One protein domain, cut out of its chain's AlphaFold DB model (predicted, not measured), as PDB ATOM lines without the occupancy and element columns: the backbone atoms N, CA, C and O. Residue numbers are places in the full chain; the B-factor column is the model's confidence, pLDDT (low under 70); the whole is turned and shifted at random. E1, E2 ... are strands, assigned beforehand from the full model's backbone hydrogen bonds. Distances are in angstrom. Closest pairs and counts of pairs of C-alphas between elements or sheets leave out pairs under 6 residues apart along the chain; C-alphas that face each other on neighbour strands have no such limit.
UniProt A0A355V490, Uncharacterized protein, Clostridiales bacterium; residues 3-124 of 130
ATOM      1  N   LEU A   3      13.701  85.480 197.101       92.12
ATOM      2  CA  LEU A   3      13.138  86.618 197.818       92.12
ATOM      3  C   LEU A   3      13.371  87.908 197.035       92.12
ATOM      4  O   LEU A   3      14.455  88.154 196.503       92.12
ATOM      5  N   TYR A   4      12.344  88.746 197.000       95.25
ATOM      6  CA  TYR A   4      12.354  90.024 196.306       95.25
ATOM      7  C   TYR A   4      11.966  91.134 197.272       95.25
ATOM      8  O   TYR A   4      10.989  91.020 198.014       95.25
ATOM      9  N   LYS A   5      12.696  92.247 197.219       95.94
ATOM     10  CA  LYS A   5      12.248  93.504 197.810       95.94
ATOM     11  C   LYS A   5      11.192  94.107 196.896       95.94
ATOM     12  O   LYS A   5      11.489  94.467 195.757       95.94
ATOM     13  N   ILE A   6       9.974  94.220 197.404       97.25
ATOM     14  CA  ILE A   6       8.827  94.775 196.693       97.25
ATOM     15  C   ILE A   6       8.611  96.214 197.141       97.25
ATOM     16  O   ILE A   6       8.606  96.509 198.332       97.25
ATOM     17  N   LYS A   7       8.413  97.105 196.174       97.56
ATOM     18  CA  LYS A   7       7.985  98.489 196.368       97.56
ATOM     19  C   LYS A   7       6.748  98.739 195.523       97.56
ATOM     20  O   LYS A   7       6.763  98.483 194.318       97.56
ATOM     21  N   ILE A   8       5.708  99.267 196.146       97.94
ATOM     22  CA  ILE A   8       4.446  99.614 195.503       97.94
ATOM     23  C   ILE A   8       4.240 101.099 195.720       97.94
ATOM     24  O   ILE A   8       4.246 101.566 196.856       97.94
ATOM     25  N   LYS A   9       4.096 101.842 194.630       98.25
ATOM     26  CA  LYS A   9       3.724 103.250 194.661       98.25
ATOM     27  C   LYS A   9       2.408 103.412 193.928       98.25
ATOM     28  O   LYS A   9       2.350 103.108 192.737       98.25
ATOM     29  N   SER A  10       1.411 103.929 194.624       96.75
ATOM     30  CA  SER A  10       0.103 104.251 194.064       96.75
ATOM     31  C   SER A  10      -0.142 105.749 194.185       96.75
ATOM     32  O   SER A  10       0.302 106.373 195.146       96.75
ATOM     33  N   SER A  11      -0.794 106.349 193.201       97.44
ATOM     34  CA  SER A  11      -1.141 107.772 193.225       97.44
ATOM     35  C   SER A  11      -2.390 108.027 192.395       97.44
ATOM     36  O   SER A  11      -2.505 107.445 191.313       97.44
ATOM     37  N   GLY A  12      -3.241 108.926 192.868       94.88
ATOM     38  CA  GLY A  12      -4.428 109.433 192.179       94.88
ATOM     39  C   GLY A  12      -4.576 110.934 192.420       94.88
ATOM     40  O   GLY A  12      -3.577 111.618 192.681       94.88
ATOM     41  N   ASP A  13      -5.798 111.448 192.348       90.69
ATOM     42  CA  ASP A  13      -6.049 112.889 192.393       90.69
ATOM     43  C   ASP A  13      -5.814 113.443 193.807       90.69
ATOM     44  O   ASP A  13      -6.634 113.324 194.713       90.69
ATOM     45  N   GLY A  14      -4.633 114.032 194.011       92.25
ATOM     46  CA  GLY A  14      -4.235 114.672 195.269       92.25
ATOM     47  C   GLY A  14      -3.628 113.741 196.324       92.25
ATOM     48  O   GLY A  14      -3.231 114.225 197.384       92.25
ATOM     49  N   TRP A  15      -3.484 112.439 196.051       95.25
ATOM     50  CA  TRP A  15      -2.916 111.480 197.004       95.25
ATOM     51  C   TRP A  15      -1.779 110.638 196.419       95.25
ATOM     52  O   TRP A  15      -1.642 110.422 195.212       95.25
ATOM     53  N   THR A  16      -0.909 110.149 197.300       96.69
ATOM     54  CA  THR A  16       0.141 109.184 196.967       96.69
ATOM     55  C   THR A  16       0.370 108.265 198.156       96.69
ATOM     56  O   THR A  16       0.549 108.738 199.273       96.69
ATOM     57  N   ASP A  17       0.431 106.964 197.895       96.75
ATOM     58  CA  ASP A  17       0.768 105.933 198.873       96.75
ATOM     59  C   ASP A  17       2.029 105.174 198.440       96.75
ATOM     60  O   ASP A  17       2.269 104.945 197.247       96.75
ATOM     61  N   ASN A  18       2.854 104.791 199.413       97.31
ATOM     62  CA  ASN A  18       4.073 104.025 199.176       97.31
ATOM     63  C   ASN A  18       4.177 102.883 200.184       97.31
ATOM     64  O   ASN A  18       4.300 103.110 201.384       97.31
ATOM     65  N   ARG A  19       4.230 101.651 199.681       96.69
ATOM     66  CA  ARG A  19       4.379 100.434 200.483       96.69
ATOM     67  C   ARG A  19       5.643  99.689 200.092       96.69
ATOM     68  O   ARG A  19       6.038  99.664 198.926       96.69
ATOM     69  N   THR A  20       6.292  99.076 201.074       96.00
ATOM     70  CA  THR A  20       7.441  98.189 200.864       96.00
ATOM     71  C   THR A  20       7.176  96.873 201.577       96.00
ATOM     72  O   THR A  20       6.622  96.872 202.669       96.00
ATOM     73  N   SER A  21       7.571  95.766 200.959       96.06
ATOM     74  CA  SER A  21       7.431  94.425 201.526       96.06
ATOM     75  C   SER A  21       8.562  93.519 201.040       96.06
ATOM     76  O   SER A  21       9.300  93.867 200.113       96.06
ATOM     77  N   ILE A  22       8.700  92.349 201.657       95.69
ATOM     78  CA  ILE A  22       9.502  91.248 201.126       95.69
ATOM     79  C   ILE A  22       8.535  90.203 200.584       95.69
ATOM     80  O   ILE A  22       7.650  89.731 201.293       95.69
ATOM     81  N   GLY A  23       8.707  89.846 199.316       95.19
ATOM     82  CA  GLY A  23       7.876  88.853 198.655       95.19
ATOM     83  C   GLY A  23       8.659  87.663 198.141       95.19
ATOM     84  O   GLY A  23       9.877  87.702 197.973       95.19
ATOM     85  N   LYS A  24       7.917  86.600 197.864       95.88
ATOM     86  CA  LYS A  24       8.391  85.366 197.248       95.88
ATOM     87  C   LYS A  24       7.970  85.347 195.786       95.88
ATOM     88  O   LYS A  24       6.820  85.666 195.472       95.88
ATOM     89  N   TYR A  25       8.898  84.960 194.921       95.06
ATOM     90  CA  TYR A  25       8.644  84.751 193.501       95.06
ATOM     91  C   TYR A  25       8.364  83.279 193.194       95.06
ATOM     92  O   TYR A  25       9.053  82.393 193.708       95.06
ATOM     93  N   TYR A  26       7.379  83.042 192.330       93.38
ATOM     94  CA  TYR A  26       7.028  81.732 191.792       93.38
ATOM     95  C   TYR A  26       6.756  81.844 190.294       93.38
ATOM     96  O   TYR A  26       6.147  82.819 189.850       93.38
ATOM     97  N   ASP A  27       7.163  80.830 189.538       92.50
ATOM     98  CA  ASP A  27       6.888  80.730 188.108       92.50
ATOM     99  C   ASP A  27       6.695  79.261 187.717       92.50
ATOM    100  O   ASP A  27       7.638  78.474 187.720       92.50
ATOM    101  N   ASP A  28       5.446  78.892 187.451       91.00
ATOM    102  CA  ASP A  28       4.997  77.567 187.003       91.00
ATOM    103  C   ASP A  28       4.310  77.661 185.624       91.00
ATOM    104  O   ASP A  28       3.380  76.914 185.318       91.00
ATOM    105  N   GLY A  29       4.725  78.638 184.808       92.06
ATOM    106  CA  GLY A  29       3.997  79.084 183.613       92.06
ATOM    107  C   GLY A  29       3.066  80.268 183.894       92.06
ATOM    108  O   GLY A  29       2.537  80.884 182.966       92.06
ATOM    109  N   VAL A  30       2.891  80.628 185.169       94.62
ATOM    110  CA  VAL A  30       2.292  81.889 185.603       94.62
ATOM    111  C   VAL A  30       3.217  82.564 186.603       94.62
ATOM    112  O   VAL A  30       3.442  82.074 187.712       94.62
ATOM    113  N   MET A  31       3.693  83.748 186.234       95.12
ATOM    114  CA  MET A  31       4.558  84.546 187.088       95.12
ATOM    115  C   MET A  31       3.760  85.090 188.278       95.12
ATOM    116  O   MET A  31       2.760  85.779 188.066       95.12
ATOM    117  N   ARG A  32       4.212  84.839 189.513       97.31
ATOM    118  CA  ARG A  32       3.553  85.314 190.740       97.31
ATOM    119  C   ARG A  32       4.526  85.907 191.751       97.31
ATOM    120  O   ARG A  32       5.563  85.326 192.058       97.31
ATOM    121  N   PHE A  33       4.118  87.023 192.347       97.44
ATOM    122  CA  PHE A  33       4.723  87.597 193.543       97.44
ATOM    123  C   PHE A  33       3.742  87.475 194.703       97.44
ATOM    124  O   PHE A  33       2.677  88.090 194.670       97.44
ATOM    125  N   LYS A  34       4.106  86.710 195.735       97.81
ATOM    126  CA  LYS A  34       3.356  86.631 196.996       97.81
ATOM    127  C   LYS A  34       4.048  87.478 198.057       97.81
ATOM    128  O   LYS A  34       5.244  87.302 198.272       97.81
ATOM    129  N   TYR A  35       3.318  88.369 198.710       96.94
ATOM    130  CA  TYR A  35       3.851  89.320 199.689       96.94
ATOM    131  C   TYR A  35       2.771  89.729 200.689       96.94
ATOM    132  O   TYR A  35       1.631  89.296 200.563       96.94
ATOM    133  N   GLU A  36       3.129  90.546 201.673       96.56
ATOM    134  CA  GLU A  36       2.210  91.010 202.713       96.56
ATOM    135  C   GLU A  36       2.270  92.535 202.839       96.56
ATOM    136  O   GLU A  36       3.362  93.114 202.795       96.56
ATOM    137  N   ILE A  37       1.112  93.183 202.955       94.19
ATOM    138  CA  ILE A  37       0.981  94.615 203.260       94.19
ATOM    139  C   ILE A  37      -0.170  94.799 204.249       94.19
ATOM    140  O   ILE A  37      -1.233  94.223 204.059       94.19
ATOM    141  N   ASP A  38       0.043  95.603 205.290       91.38
ATOM    142  CA  ASP A  38      -0.968  95.911 206.316       91.38
ATOM    143  C   ASP A  38      -1.659  94.666 206.915       91.38
ATOM    144  O   ASP A  38      -2.864  94.677 207.125       91.38
ATOM    145  N   GLY A  39      -0.914  93.578 207.138       92.12
ATOM    146  CA  GLY A  39      -1.451  92.312 207.661       92.12
ATOM    147  C   GLY A  39      -2.161  91.427 206.628       92.12
ATOM    148  O   GLY A  39      -2.478  90.278 206.927       92.12
ATOM    149  N   ASP A  40      -2.344  91.907 205.394       94.81
ATOM    150  CA  ASP A  40      -3.043  91.173 204.345       94.81
ATOM    151  C   ASP A  40      -2.084  90.464 203.394       94.81
ATOM    152  O   ASP A  40      -1.099  91.024 202.896       94.81
ATOM    153  N   VAL A  41      -2.436  89.226 203.052       97.06
ATOM    154  CA  VAL A  41      -1.692  88.425 202.084       97.06
ATOM    155  C   VAL A  41      -2.068  88.868 200.677       97.06
ATOM    156  O   VAL A  41      -3.208  88.726 200.231       97.06
ATOM    157  N   CYS A  42      -1.078  89.351 199.939       97.75
ATOM    158  CA  CYS A  42      -1.214  89.760 198.555       97.75
ATOM    159  C   CYS A  42      -0.564  88.773 197.588       97.75
ATOM    160  O   CYS A  42       0.499  88.203 197.848       97.75
ATOM    161  N   VAL A  43      -1.184  88.627 196.420       98.00
ATOM    162  CA  VAL A  43      -0.616  87.904 195.283       98.00
ATOM    163  C   VAL A  43      -0.815  88.739 194.030       98.00
ATOM    164  O   VAL A  43      -1.950  89.022 193.657       98.00
ATOM    165  N   LEU A  44       0.283  89.103 193.372       98.25
ATOM    166  CA  LEU A  44       0.270  89.684 192.033       98.25
ATOM    167  C   LEU A  44       0.672  88.606 191.030       98.25
ATOM    168  O   LEU A  44       1.758  88.042 191.153       98.25
ATOM    169  N   SER A  45      -0.183  88.330 190.050       98.06
ATOM    170  CA  SER A  45       0.059  87.329 189.008       98.06
ATOM    171  C   SER A  45       0.060  87.968 187.627       98.06
ATOM    172  O   SER A  45      -0.675  88.922 187.382       98.06
ATOM    173  N   VAL A  46       0.861  87.426 186.713       97.25
ATOM    174  CA  VAL A  46       0.886  87.845 185.308       97.25
ATOM    175  C   VAL A  46       0.847  86.625 184.405       97.25
ATOM    176  O   VAL A  46       1.731  85.769 184.480       97.25
ATOM    177  N   LYS A  47      -0.150  86.588 183.522       96.50
ATOM    178  CA  LYS A  47      -0.332  85.536 182.521       96.50
ATOM    179  C   LYS A  47      -0.926  86.141 181.253       96.50
ATOM    180  O   LYS A  47      -1.869  86.915 181.350       96.50
ATOM    181  N   ASP A  48      -0.366  85.817 180.090       94.38
ATOM    182  CA  ASP A  48      -0.925  86.182 178.776       94.38
ATOM    183  C   ASP A  48      -1.270  87.682 178.623       94.38
ATOM    184  O   ASP A  48      -2.269  88.059 178.023       94.38
ATOM    185  N   GLY A  49      -0.446  88.565 179.204       92.94
ATOM    186  CA  GLY A  49      -0.653  90.022 179.168       92.94
ATOM    187  C   GLY A  49      -1.685  90.568 180.166       92.94
ATOM    188  O   GLY A  49      -1.813  91.787 180.290       92.94
ATOM    189  N   VAL A  50      -2.358  89.696 180.918       97.38
ATOM    190  CA  VAL A  50      -3.286  90.040 182.001       97.38
ATOM    191  C   VAL A  50      -2.539  90.045 183.332       97.38
ATOM    192  O   VAL A  50      -1.753  89.141 183.633       97.38
ATOM    193  N   VAL A  51      -2.792  91.069 184.145       98.25
ATOM    194  CA  VAL A  51      -2.299  91.155 185.524       98.25
ATOM    195  C   VAL A  51      -3.474  90.949 186.466       98.25
ATOM    196  O   VAL A  51      -4.488  91.627 186.336       98.25
ATOM    197  N   THR A  52      -3.336  90.068 187.448       97.81
ATOM    198  CA  THR A  52      -4.288  89.977 188.558       97.81
ATOM    199  C   THR A  52      -3.604  90.328 189.865       97.81
ATOM    200  O   THR A  52      -2.429  90.017 190.069       97.81
ATOM    201  N   GLN A  53      -4.331  90.988 190.760       97.19
ATOM    202  CA  GLN A  53      -3.868  91.249 192.114       97.19
ATOM    203  C   GLN A  53      -4.964  90.862 193.091       97.19
ATOM    204  O   GLN A  53      -6.055  91.419 193.054       97.19
ATOM    205  N   THR A  54      -4.666  89.927 193.982       96.56
ATOM    206  CA  THR A  54      -5.563  89.562 195.076       96.56
ATOM    207  C   THR A  54      -4.976  90.005 196.398       96.56
ATOM    208  O   THR A  54      -3.767  89.884 196.596       96.56
ATOM    209  N   ARG A  55      -5.832  90.441 197.310       95.31
ATOM    210  CA  ARG A  55      -5.537  90.731 198.708       95.31
ATOM    211  C   ARG A  55      -6.526  89.932 199.555       95.31
ATOM    212  O   ARG A  55      -7.707  89.903 199.219       95.31
ATOM    213  N   LYS A  56      -6.035  89.225 200.572       94.06
ATOM    214  CA  LYS A  56      -6.831  88.396 201.489       94.06
ATOM    215  C   LYS A  56      -6.460  88.711 202.934       94.06
ATOM    216  O   LYS A  56      -5.268  88.751 203.236       94.06
ATOM    217  N   GLY A  57      -7.467  88.867 203.786       91.31
ATOM    218  CA  GLY A  57      -7.335  89.297 205.176       91.31
ATOM    219  C   GLY A  57      -8.433  90.302 205.519       91.31
ATOM    220  O   GLY A  57      -9.578  90.111 205.109       91.31
ATOM    221  N   ASP A  58      -8.077  91.378 206.208       87.75
ATOM    222  CA  ASP A  58      -9.006  92.429 206.629       87.75
ATOM    223  C   ASP A  58      -9.594  93.183 205.430       87.75
ATOM    224  O   ASP A  58     -10.751  93.604 205.451       87.75
ATOM    225  N   ASN A  59      -8.812  93.326 204.356       85.25
ATOM    226  CA  ASN A  59      -9.232  94.023 203.146       85.25
ATOM    227  C   ASN A  59      -9.190  93.092 201.929       85.25
ATOM    228  O   ASN A  59      -8.203  93.047 201.186       85.25
ATOM    229  N   GLU A  60     -10.270  92.343 201.706       92.00
ATOM    230  CA  GLU A  60     -10.352  91.429 200.567       92.00
ATOM    231  C   GLU A  60     -10.652  92.156 199.256       92.00
ATOM    232  O   GLU A  60     -11.716  92.754 199.085       92.00
ATOM    233  N   PHE A  61      -9.724  92.040 198.306       92.88
ATOM    234  CA  PHE A  61      -9.864  92.579 196.958       92.88
ATOM    235  C   PHE A  61      -9.323  91.608 195.913       92.88
ATOM    236  O   PHE A  61      -8.313  90.936 196.130       92.88
ATOM    237  N   ALA A  62      -9.939  91.593 194.738       95.38
ATOM    238  CA  ALA A  62      -9.446  90.900 193.560       95.38
ATOM    239  C   ALA A  62      -9.567  91.814 192.341       95.38
ATOM    240  O   ALA A  62     -10.658  92.030 191.818       95.38
ATOM    241  N   PHE A  63      -8.430  92.330 191.885       96.62
ATOM    242  CA  PHE A  63      -8.313  93.156 190.693       96.62
ATOM    243  C   PHE A  63      -7.883  92.308 189.498       96.62
ATOM    244  O   PHE A  63      -6.990  91.460 189.608       96.62
ATOM    245  N   VAL A  64      -8.460  92.603 188.336       97.75
ATOM    246  CA  VAL A  64      -7.999  92.116 187.033       97.75
ATOM    247  C   VAL A  64      -7.671  93.333 186.180       97.75
ATOM    248  O   VAL A  64      -8.496  94.232 186.074       97.75
ATOM    249  N   PHE A  65      -6.499  93.366 185.556       98.00
ATOM    250  CA  PHE A  65      -6.070  94.443 184.670       98.00
ATOM    251  C   PHE A  65      -5.692  93.870 183.310       98.00
ATOM    252  O   PHE A  65      -4.838  92.984 183.208       98.00
ATOM    253  N   GLU A  66      -6.289  94.424 182.260       97.75
ATOM    254  CA  GLU A  66      -5.970  94.094 180.877       97.75
ATOM    255  C   GLU A  66      -6.007  95.368 180.030       97.75
ATOM    256  O   GLU A  66      -6.983  96.116 180.043       97.75
ATOM    257  N   ARG A  67      -4.914  95.646 179.310       97.75
ATOM    258  CA  ARG A  67      -4.743  96.917 178.596       97.75
ATOM    259  C   ARG A  67      -5.840  97.131 177.552       97.75
ATOM    260  O   ARG A  67      -6.054  96.279 176.696       97.75
ATOM    261  N   GLY A  68      -6.439  98.318 177.569       96.81
ATOM    262  CA  GLY A  68      -7.477  98.732 176.626       96.81
ATOM    263  C   GLY A  68      -8.836  98.083 176.884       96.81
ATOM    264  O   GLY A  68      -9.737  98.249 176.066       96.81
ATOM    265  N   LYS A  69      -8.994  97.349 177.992       96.50
ATOM    266  CA  LYS A  69     -10.249  96.696 178.354       96.50
ATOM    267  C   LYS A  69     -10.802  97.220 179.669       96.50
ATOM    268  O   LYS A  69     -10.074  97.740 180.519       96.50
ATOM    269  N   THR A  70     -12.108  97.027 179.810       96.56
ATOM    270  CA  THR A  70     -12.817  97.177 181.073       96.56
ATOM    271  C   THR A  70     -12.988  95.805 181.711       96.56
ATOM    272  O   THR A  70     -13.579  94.898 181.128       96.56
ATOM    273  N   THR A  71     -12.429  95.653 182.899       96.44
ATOM    274  CA  THR A  71     -12.451  94.450 183.735       96.44
ATOM    275  C   THR A  71     -13.156  94.777 185.055       96.44
ATOM    276  O   THR A  71     -13.833  95.801 185.158       96.44
ATOM    277  N   LYS A  72     -13.053  93.908 186.065       94.06
ATOM    278  CA  LYS A  72     -13.716  94.096 187.360       94.06
ATOM    279  C   LYS A  72     -12.719  94.057 188.513       94.06
ATOM    280  O   LYS A  72     -11.747  93.299 188.474       94.06
ATOM    281  N   CYS A  73     -13.013  94.837 189.547       94.00
ATOM    282  CA  CYS A  73     -12.574  94.570 190.906       94.00
ATOM    283  C   CYS A  73     -13.715  93.896 191.656       94.00
ATOM    284  O   CYS A  73     -14.848  94.365 191.572       94.00
ATOM    285  N   VAL A  74     -13.413  92.854 192.422       93.75
ATOM    286  CA  VAL A  74     -14.335  92.284 193.410       93.75
ATOM    287  C   VAL A  74     -13.791  92.596 194.795       93.75
ATOM    288  O   VAL A  74     -12.592  92.439 195.025       93.75
ATOM    289  N   PHE A  75     -14.654  93.032 195.708       91.81
ATOM    290  CA  PHE A  75     -14.278  93.352 197.082       91.81
ATOM    291  C   PHE A  75     -15.238  92.738 198.099       91.81
ATOM    292  O   PHE A  75     -16.416  92.519 197.801       91.81
ATOM    293  N   GLY A  76     -14.719  92.498 199.302       86.44
ATOM    294  CA  GLY A  76     -15.468  91.962 200.436       86.44
ATOM    295  C   GLY A  76     -15.433  90.435 200.561       86.44
ATOM    296  O   GLY A  76     -15.164  89.704 199.604       86.44
ATOM    297  N   SER A  77     -15.706  89.964 201.777       80.00
ATOM    298  CA  SER A  77     -15.673  88.554 202.179       80.00
ATOM    299  C   SER A  77     -17.091  87.987 202.372       80.00
ATOM    300  O   SER A  77     -18.080  88.658 202.084       80.00
ATOM    301  N   GLU A  78     -17.193  86.724 202.798       67.81
ATOM    302  CA  GLU A  78     -18.343  85.787 202.789       67.81
ATOM    303  C   GLU A  78     -19.735  86.281 203.274       67.81
ATOM    304  O   GLU A  78     -20.693  85.517 203.193       67.81
ATOM    305  N   GLY A  79     -19.899  87.537 203.709       69.44
ATOM    306  CA  GLY A  79     -21.189  88.141 204.084       69.44
ATOM    307  C   GLY A  79     -21.595  89.406 203.313       69.44
ATOM    308  O   GLY A  79     -22.773  89.758 203.312       69.44
ATOM    309  N   MET A  80     -20.667  90.092 202.636       77.19
ATOM    310  CA  MET A  80     -20.962  91.296 201.850       77.19
ATOM    311  C   MET A  80     -19.929  91.437 200.736       77.19
ATOM    312  O   MET A  80     -18.746  91.638 201.000       77.19
ATOM    313  N   ARG A  81     -20.381  91.327 199.486       88.44
ATOM    314  CA  ARG A  81     -19.533  91.460 198.300       88.44
ATOM    315  C   ARG A  81     -20.047  92.554 197.391       88.44
ATOM    316  O   ARG A  81     -21.252  92.689 197.197       88.44
ATOM    317  N   GLY A  82     -19.115  93.284 196.802       90.56
ATOM    318  CA  GLY A  82     -19.398  94.224 195.735       90.56
ATOM    319  C   GLY A  82     -18.421  94.058 194.584       90.56
ATOM    320  O   GLY A  82     -17.386  93.395 194.692       90.56
ATOM    321  N   GLU A  83     -18.766  94.678 193.465       93.62
ATOM    322  CA  GLU A  83     -17.888  94.789 192.315       93.62
ATOM    323  C   GLU A  83     -17.944  96.202 191.736       93.62
ATOM    324  O   GLU A  83     -18.971  96.875 191.808       93.62
ATOM    325  N   TYR A  84     -16.834  96.649 191.157       91.75
ATOM    326  CA  TYR A  84     -16.788  97.853 190.331       91.75
ATOM    327  C   TYR A  84     -15.949  97.605 189.082       91.75
ATOM    328  O   TYR A  84     -15.030  96.780 189.075       91.75
ATOM    329  N   ALA A  85     -16.283  98.314 188.006       95.12
ATOM    330  CA  ALA A  85     -15.532  98.257 186.762       95.12
ATOM    331  C   ALA A  85     -14.126  98.856 186.937       95.12
ATOM    332  O   ALA A  85     -13.927  99.783 187.720       95.12
ATOM    333  N   ILE A  86     -13.155  98.336 186.193       95.56
ATOM    334  CA  ILE A  86     -11.805  98.891 186.085       95.56
ATOM    335  C   ILE A  86     -11.510  99.092 184.607       95.56
ATOM    336  O   ILE A  86     -11.470  98.116 183.863       95.56
ATOM    337  N   HIS A  87     -11.240 100.318 184.174       96.62
ATOM    338  CA  HIS A  87     -10.714 100.559 182.830       96.62
ATOM    339  C   HIS A  87      -9.195 100.727 182.887       96.62
ATOM    340  O   HIS A  87      -8.717 101.615 183.586       96.62
ATOM    341  N   THR A  88      -8.430  99.900 182.165       97.25
ATOM    342  CA  THR A  88      -6.953  99.959 182.176       97.25
ATOM    343  C   THR A  88      -6.416 100.585 180.886       97.25
ATOM    344  O   THR A  88      -6.323  99.913 179.858       97.25
ATOM    345  N   ASP A  89      -5.988 101.847 180.924       95.75
ATOM    346  CA  ASP A  89      -5.426 102.542 179.754       95.75
ATOM    347  C   ASP A  89      -3.945 102.183 179.523       95.75
ATOM    348  O   ASP A  89      -3.455 102.088 178.386       95.75
ATOM    349  N   LYS A  90      -3.221 101.916 180.614       97.38
ATOM    350  CA  LYS A  90      -1.788 101.642 180.595       97.38
ATOM    351  C   LYS A  90      -1.463 100.381 181.376       97.38
ATOM    352  O   LYS A  90      -1.722 100.279 182.563       97.38
ATOM    353  N   LEU A  91      -0.775  99.462 180.710       98.25
ATOM    354  CA  LEU A  91      -0.138  98.302 181.319       98.25
ATOM    355  C   LEU A  91       1.208  98.117 180.629       98.25
ATOM    356  O   LEU A  91       1.273  97.872 179.424       98.25
ATOM    357  N   LYS A  92       2.291  98.319 181.379       98.00
ATOM    358  CA  LYS A  92       3.660  98.105 180.901       98.00
ATOM    359  C   LYS A  92       4.402  97.230 181.889       98.00
ATOM    360  O   LYS A  92       4.447  97.548 183.076       98.00
ATOM    361  N   ILE A  93       5.003  96.166 181.378       97.12
ATOM    362  CA  ILE A  93       5.823  95.244 182.151       97.12
ATOM    363  C   ILE A  93       7.253  95.341 181.633       97.12
ATOM    364  O   ILE A  93       7.491  95.265 180.432       97.12
ATOM    365  N   TYR A  94       8.190  95.512 182.555       96.31
ATOM    366  CA  TYR A  94       9.621  95.409 182.328       96.31
ATOM    367  C   TYR A  94      10.172  94.254 183.163       96.31
ATOM    368  O   TYR A  94       9.814  94.097 184.335       96.31
ATOM    369  N   ARG A  95      11.046  93.462 182.546       92.31
ATOM    370  CA  ARG A  95      11.762  92.345 183.160       92.31
ATOM    371  C   ARG A  95      13.213  92.402 182.694       92.31
ATOM    372  O   ARG A  95      13.448  92.457 181.492       92.31
ATOM    373  N   GLY A  96      14.153  92.383 183.627       88.75
ATOM    374  CA  GLY A  96      15.585  92.311 183.332       88.75
ATOM    375  C   GLY A  96      16.383  92.104 184.613       88.75
ATOM    376  O   GLY A  96      15.979  92.631 185.640       88.75
ATOM    377  N   ASP A  97      17.453  91.308 184.569       86.62
ATOM    378  CA  ASP A  97      18.443  91.060 185.635       86.62
ATOM    379  C   ASP A  97      17.926  91.169 187.079       86.62
ATOM    380  O   ASP A  97      18.303  92.048 187.853       86.62
ATOM    381  N   GLY A  98      17.010  90.269 187.452       90.50
ATOM    382  CA  GLY A  98      16.457  90.215 188.810       90.50
ATOM    383  C   GLY A  98      15.514  91.372 189.160       90.50
ATOM    384  O   GLY A  98      15.121  91.513 190.313       90.50
ATOM    385  N   VAL A  99      15.115  92.191 188.195       94.94
ATOM    386  CA  VAL A  99      14.159  93.286 188.353       94.94
ATOM    387  C   VAL A  99      12.896  92.986 187.557       94.94
ATOM    388  O   VAL A  99      12.917  92.773 186.344       94.94
ATOM    389  N   PHE A 100      11.767  93.051 188.247       96.75
ATOM    390  CA  PHE A 100      10.442  93.125 187.657       96.75
ATOM    391  C   PHE A 100       9.839  94.492 187.958       96.75
ATOM    392  O   PHE A 100       9.851  94.956 189.101       96.75
ATOM    393  N   ARG A 101       9.263  95.135 186.944       98.00
ATOM    394  CA  ARG A 101       8.508  96.372 187.122       98.00
ATOM    395  C   ARG A 101       7.227  96.341 186.311       98.00
ATOM    396  O   ARG A 101       7.259  96.230 185.091       98.00
ATOM    397  N   LEU A 102       6.109  96.535 186.990       98.44
ATOM    398  CA  LEU A 102       4.801  96.769 186.401       98.44
ATOM    399  C   LEU A 102       4.427  98.243 186.581       98.44
ATOM    400  O   LEU A 102       4.601  98.819 187.653       98.44
ATOM    401  N   THR A 103       3.913  98.857 185.520       98.50
ATOM    402  CA  THR A 103       3.278 100.177 185.558       98.50
ATOM    403  C   THR A 103       1.860 100.057 185.024       98.50
ATOM    404  O   THR A 103       1.681  99.733 183.848       98.50
ATOM    405  N   LEU A 104       0.892 100.363 185.880       98.25
ATOM    406  CA  LEU A 104      -0.522 100.459 185.557       98.25
ATOM    407  C   LEU A 104      -0.978 101.921 185.546       98.25
ATOM    408  O   LEU A 104      -0.494 102.740 186.332       98.25
ATOM    409  N   GLY A 105      -1.902 102.217 184.644       97.50
ATOM    410  CA  GLY A 105      -2.824 103.344 184.696       97.50
ATOM    411  C   GLY A 105      -4.233 102.775 184.555       97.50
ATOM    412  O   GLY A 105      -4.447 101.898 183.710       97.50
ATOM    413  N   TYR A 106      -5.140 103.175 185.441       96.44
ATOM    414  CA  TYR A 106      -6.516 102.701 185.426       96.44
ATOM    415  C   TYR A 106      -7.479 103.662 186.129       96.44
ATOM    416  O   TYR A 106      -7.066 104.455 186.971       96.44
ATOM    417  N   CYS A 107      -8.764 103.549 185.804       94.88
ATOM    418  CA  CYS A 107      -9.874 104.242 186.465       94.88
ATOM    419  C   CYS A 107     -10.825 103.224 187.100       94.88
ATOM    420  O   CYS A 107     -10.892 102.076 186.647       94.88
ATOM    421  N   LEU A 108     -11.552 103.643 188.136       91.12
ATOM    422  CA  LEU A 108     -12.558 102.828 188.819       91.12
ATOM    423  C   LEU A 108     -13.972 103.323 188.487       91.12
ATOM    424  O   LEU A 108     -14.255 104.513 188.601       91.12
ATOM    425  N   GLY A 109     -14.865 102.399 188.127       85.31
ATOM    426  CA  GLY A 109     -16.253 102.697 187.767       85.31
ATOM    427  C   GLY A 109     -16.367 103.667 186.587       85.31
ATOM    428  O   GLY A 109     -15.546 103.636 185.672       85.31
ATOM    429  N   ASP A 110     -17.369 104.546 186.654       74.00
ATOM    430  CA  ASP A 110     -17.554 105.680 185.735       74.00
ATOM    431  C   ASP A 110     -16.751 106.924 186.177       74.00
ATOM    432  O   ASP A 110     -16.985 108.034 185.702       74.00
ATOM    433  N   GLY A 111     -15.839 106.758 187.140       66.69
ATOM    434  CA  GLY A 111     -15.064 107.850 187.713       66.69
ATOM    435  C   GLY A 111     -13.990 108.376 186.763       66.69
ATOM    436  O   GLY A 111     -13.347 107.621 186.033       66.69
ATOM    437  N   GLU A 112     -13.750 109.683 186.830       75.81
ATOM    438  CA  GLU A 112     -12.667 110.343 186.091       75.81
ATOM    439  C   GLU A 112     -11.294 110.181 186.763       75.81
ATOM    440  O   GLU A 112     -10.268 110.435 186.125       75.81
ATOM    441  N   GLU A 113     -11.256 109.736 188.028       87.81
ATOM    442  CA  GLU A 113     -10.005 109.611 188.774       87.81
ATOM    443  C   GLU A 113      -9.085 108.577 188.113       87.81
ATOM    444  O   GLU A 113      -9.403 107.388 187.977       87.81
ATOM    445  N   LYS A 114      -7.898 109.044 187.719       93.06
ATOM    446  CA  LYS A 114      -6.853 108.210 187.122       93.06
ATOM    447  C   LYS A 114      -5.874 107.762 188.186       93.06
ATOM    448  O   LYS A 114      -5.043 108.534 188.663       93.06
ATOM    449  N   ILE A 115      -5.896 106.472 188.478       96.38
ATOM    450  CA  ILE A 115      -4.963 105.844 189.398       96.38
ATOM    451  C   ILE A 115      -3.763 105.318 188.620       96.38
ATOM    452  O   ILE A 115      -3.872 104.614 187.615       96.38
ATOM    453  N   LYS A 116      -2.573 105.633 189.124       97.88
ATOM    454  CA  LYS A 116      -1.308 105.081 188.652       97.88
ATOM    455  C   LYS A 116      -0.718 104.184 189.723       97.88
ATOM    456  O   LYS A 116      -0.464 104.643 190.833       97.88
ATOM    457  N   LEU A 117      -0.402 102.947 189.355       98.06
ATOM    458  CA  LEU A 117       0.282 101.991 190.223       98.06
ATOM    459  C   LEU A 117       1.613 101.580 189.599       98.06
ATOM    460  O   LEU A 117       1.690 101.177 188.438       98.06
ATOM    461  N   ILE A 118       2.688 101.679 190.373       98.50
ATOM    462  CA  ILE A 118       4.002 101.149 190.024       98.50
ATOM    463  C   ILE A 118       4.353 100.078 191.044       98.50
ATOM    464  O   ILE A 118       4.620 100.383 192.205       98.50
ATOM    465  N   PHE A 119       4.425  98.836 190.584       98.50
ATOM    466  CA  PHE A 119       4.934  97.716 191.360       98.50
ATOM    467  C   PHE A 119       6.346  97.404 190.878       98.50
ATOM    468  O   PHE A 119       6.568  97.182 189.688       98.50
ATOM    469  N   THR A 120       7.313  97.402 191.786       98.06
ATOM    470  CA  THR A 120       8.703  97.038 191.499       98.06
ATOM    471  C   THR A 120       9.122  95.927 192.443       98.06
ATOM    472  O   THR A 120       9.025  96.095 193.653       98.06
ATOM    473  N   ALA A 121       9.622  94.823 191.904       97.31
ATOM    474  CA  ALA A 121      10.252  93.757 192.662       97.31
ATOM    475  C   ALA A 121      11.710  93.638 192.218       97.31
ATOM    476  O   ALA A 121      11.988  93.489 191.031       97.31
ATOM    477  N   VAL A 122      12.637  93.714 193.168       96.00
ATOM    478  CA  VAL A 122      14.075  93.543 192.925       96.00
ATOM    479  C   VAL A 122      14.550  92.335 193.716       96.00
ATOM    480  O   VAL A 122      14.310  92.265 194.923       96.00
ATOM    481  N   LYS A 123      15.201  91.389 193.042       93.31
ATOM    482  CA  LYS A 123      15.775  90.186 193.637       93.31
ATOM    483  C   LYS A 123      16.740  90.618 194.730       93.31
ATOM    484  O   LYS A 123      17.680  91.372 194.485       93.31
ATOM    485  N   ASN A 124      16.466  90.188 195.953       78.12
ATOM    486  CA  ASN A 124      17.263  90.576 197.102       78.12
ATOM    487  C   ASN A 124      18.460  89.620 197.201       78.12
ATOM    488  O   ASN A 124      18.337  88.543 197.776       78.12
TER     489      ASN A 124
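This is residues 3 to 124 of the 130 residues of an uncharacterized protein of Clostridiales bacterium (UniProt A0A355V490). The domain is a closed barrel of ten antiparallel strands, with two walls whose strands cross steeply: E3 to E7, each running opposite to the one before, make one wall, and E9, E10, E1 and most of E8 make the other. E2 and E8 bend sharply at the corners and pass from one wall into the other. The printed part has 122 residues with ten named strands, E1 to E10 in order along the chain, and no named helix; the class is all strand. The ring is a single meander, each strand the antiparallel neighbour of the one before, and E10 closes it on E1. The whole is compact, with a radius of gyration of the C-alphas of 14.1 A, and rounded, with spans of 39 by 32 by 31 A.

E1, residues 3 to 12, and E2, residues 15 to 27, form a hairpin with directions at 149 degrees; N 6 and O 21 are 2.8 A apart, within hydrogen-bond range. E2 bends by 72 degrees at residue 22, and its pairing is staggered: residues 15 to 24 pair with E1 and residues 24 to 27 with E3, residues 31 to 37. E2 and E3 are a hairpin at 131 degrees, with N 24 and O 34 at 2.8 A. E3 and E4, residues 40 to 47, are a hairpin at 162 degrees, with N 33 and O 44 at 2.8 A. E4 and E5, residues 50 to 56, are a hairpin at 166 degrees, with N 45 and O 52 at 2.8 A. E5 and E6, residues 61 to 65, are a hairpin at 173 degrees, with N 53 and O 63 at 2.9 A. E6 and E7, residues 70 to 75, are a hairpin at 169 degrees, with N 62 and O 74 at 2.8 A. E7 and E8, residues 82 to 96, are a hairpin at 111 degrees, with N 71 and O 86 at 2.8 A. E8 bends by 73 degrees at residue 85; E7 lies on one side of it, beside residues 82 to 87, and E9, residues 99 to 108, on the other side, beside residues 85 to 96. E8 and E9 are a hairpin at 153 degrees, with N 94 and O 101 at 2.8 A. E9 and E10, residues 114 to 123, are a hairpin at 164 degrees, with N 102 and O 119 at 2.8 A. E10 and E1 are antiparallel at 167 degrees, and their N 7 and O 120 are 2.8 A apart. Among the pairs that are apart are E1 and E5, and E4 and E9.

E1 begins at C-alpha 3, (13.138, 86.618, 197.818), and measures 29.3 A from first to last C-alpha. E2 measures 33.5 A. E3, E4, E5, E6 and E7 are shorter, with E4 at 22.7 A and E6 at 13.0 A. E8, with 15 residues the longest strand, measures 37.2 A and begins at C-alpha 82, (-19.398, 94.224, 195.735). E9 measures 28.4 A. E10 measures 29.7 A and ends at C-alpha 123, (15.775, 90.186, 193.637).

The C-alphas farthest apart, those of Gly 79 and Asp 97, are 43.8 A apart, while the first and last printed C-alphas, of Leu 3 and Asn 124, are 5.8 A apart. The printed part has no cut. The link from E7 to E8, with 6 residues, is short; the other links are tight. The mean pLDDT of the printed part is 93.7, and residues 78 to 79 and residue 111 are under 70.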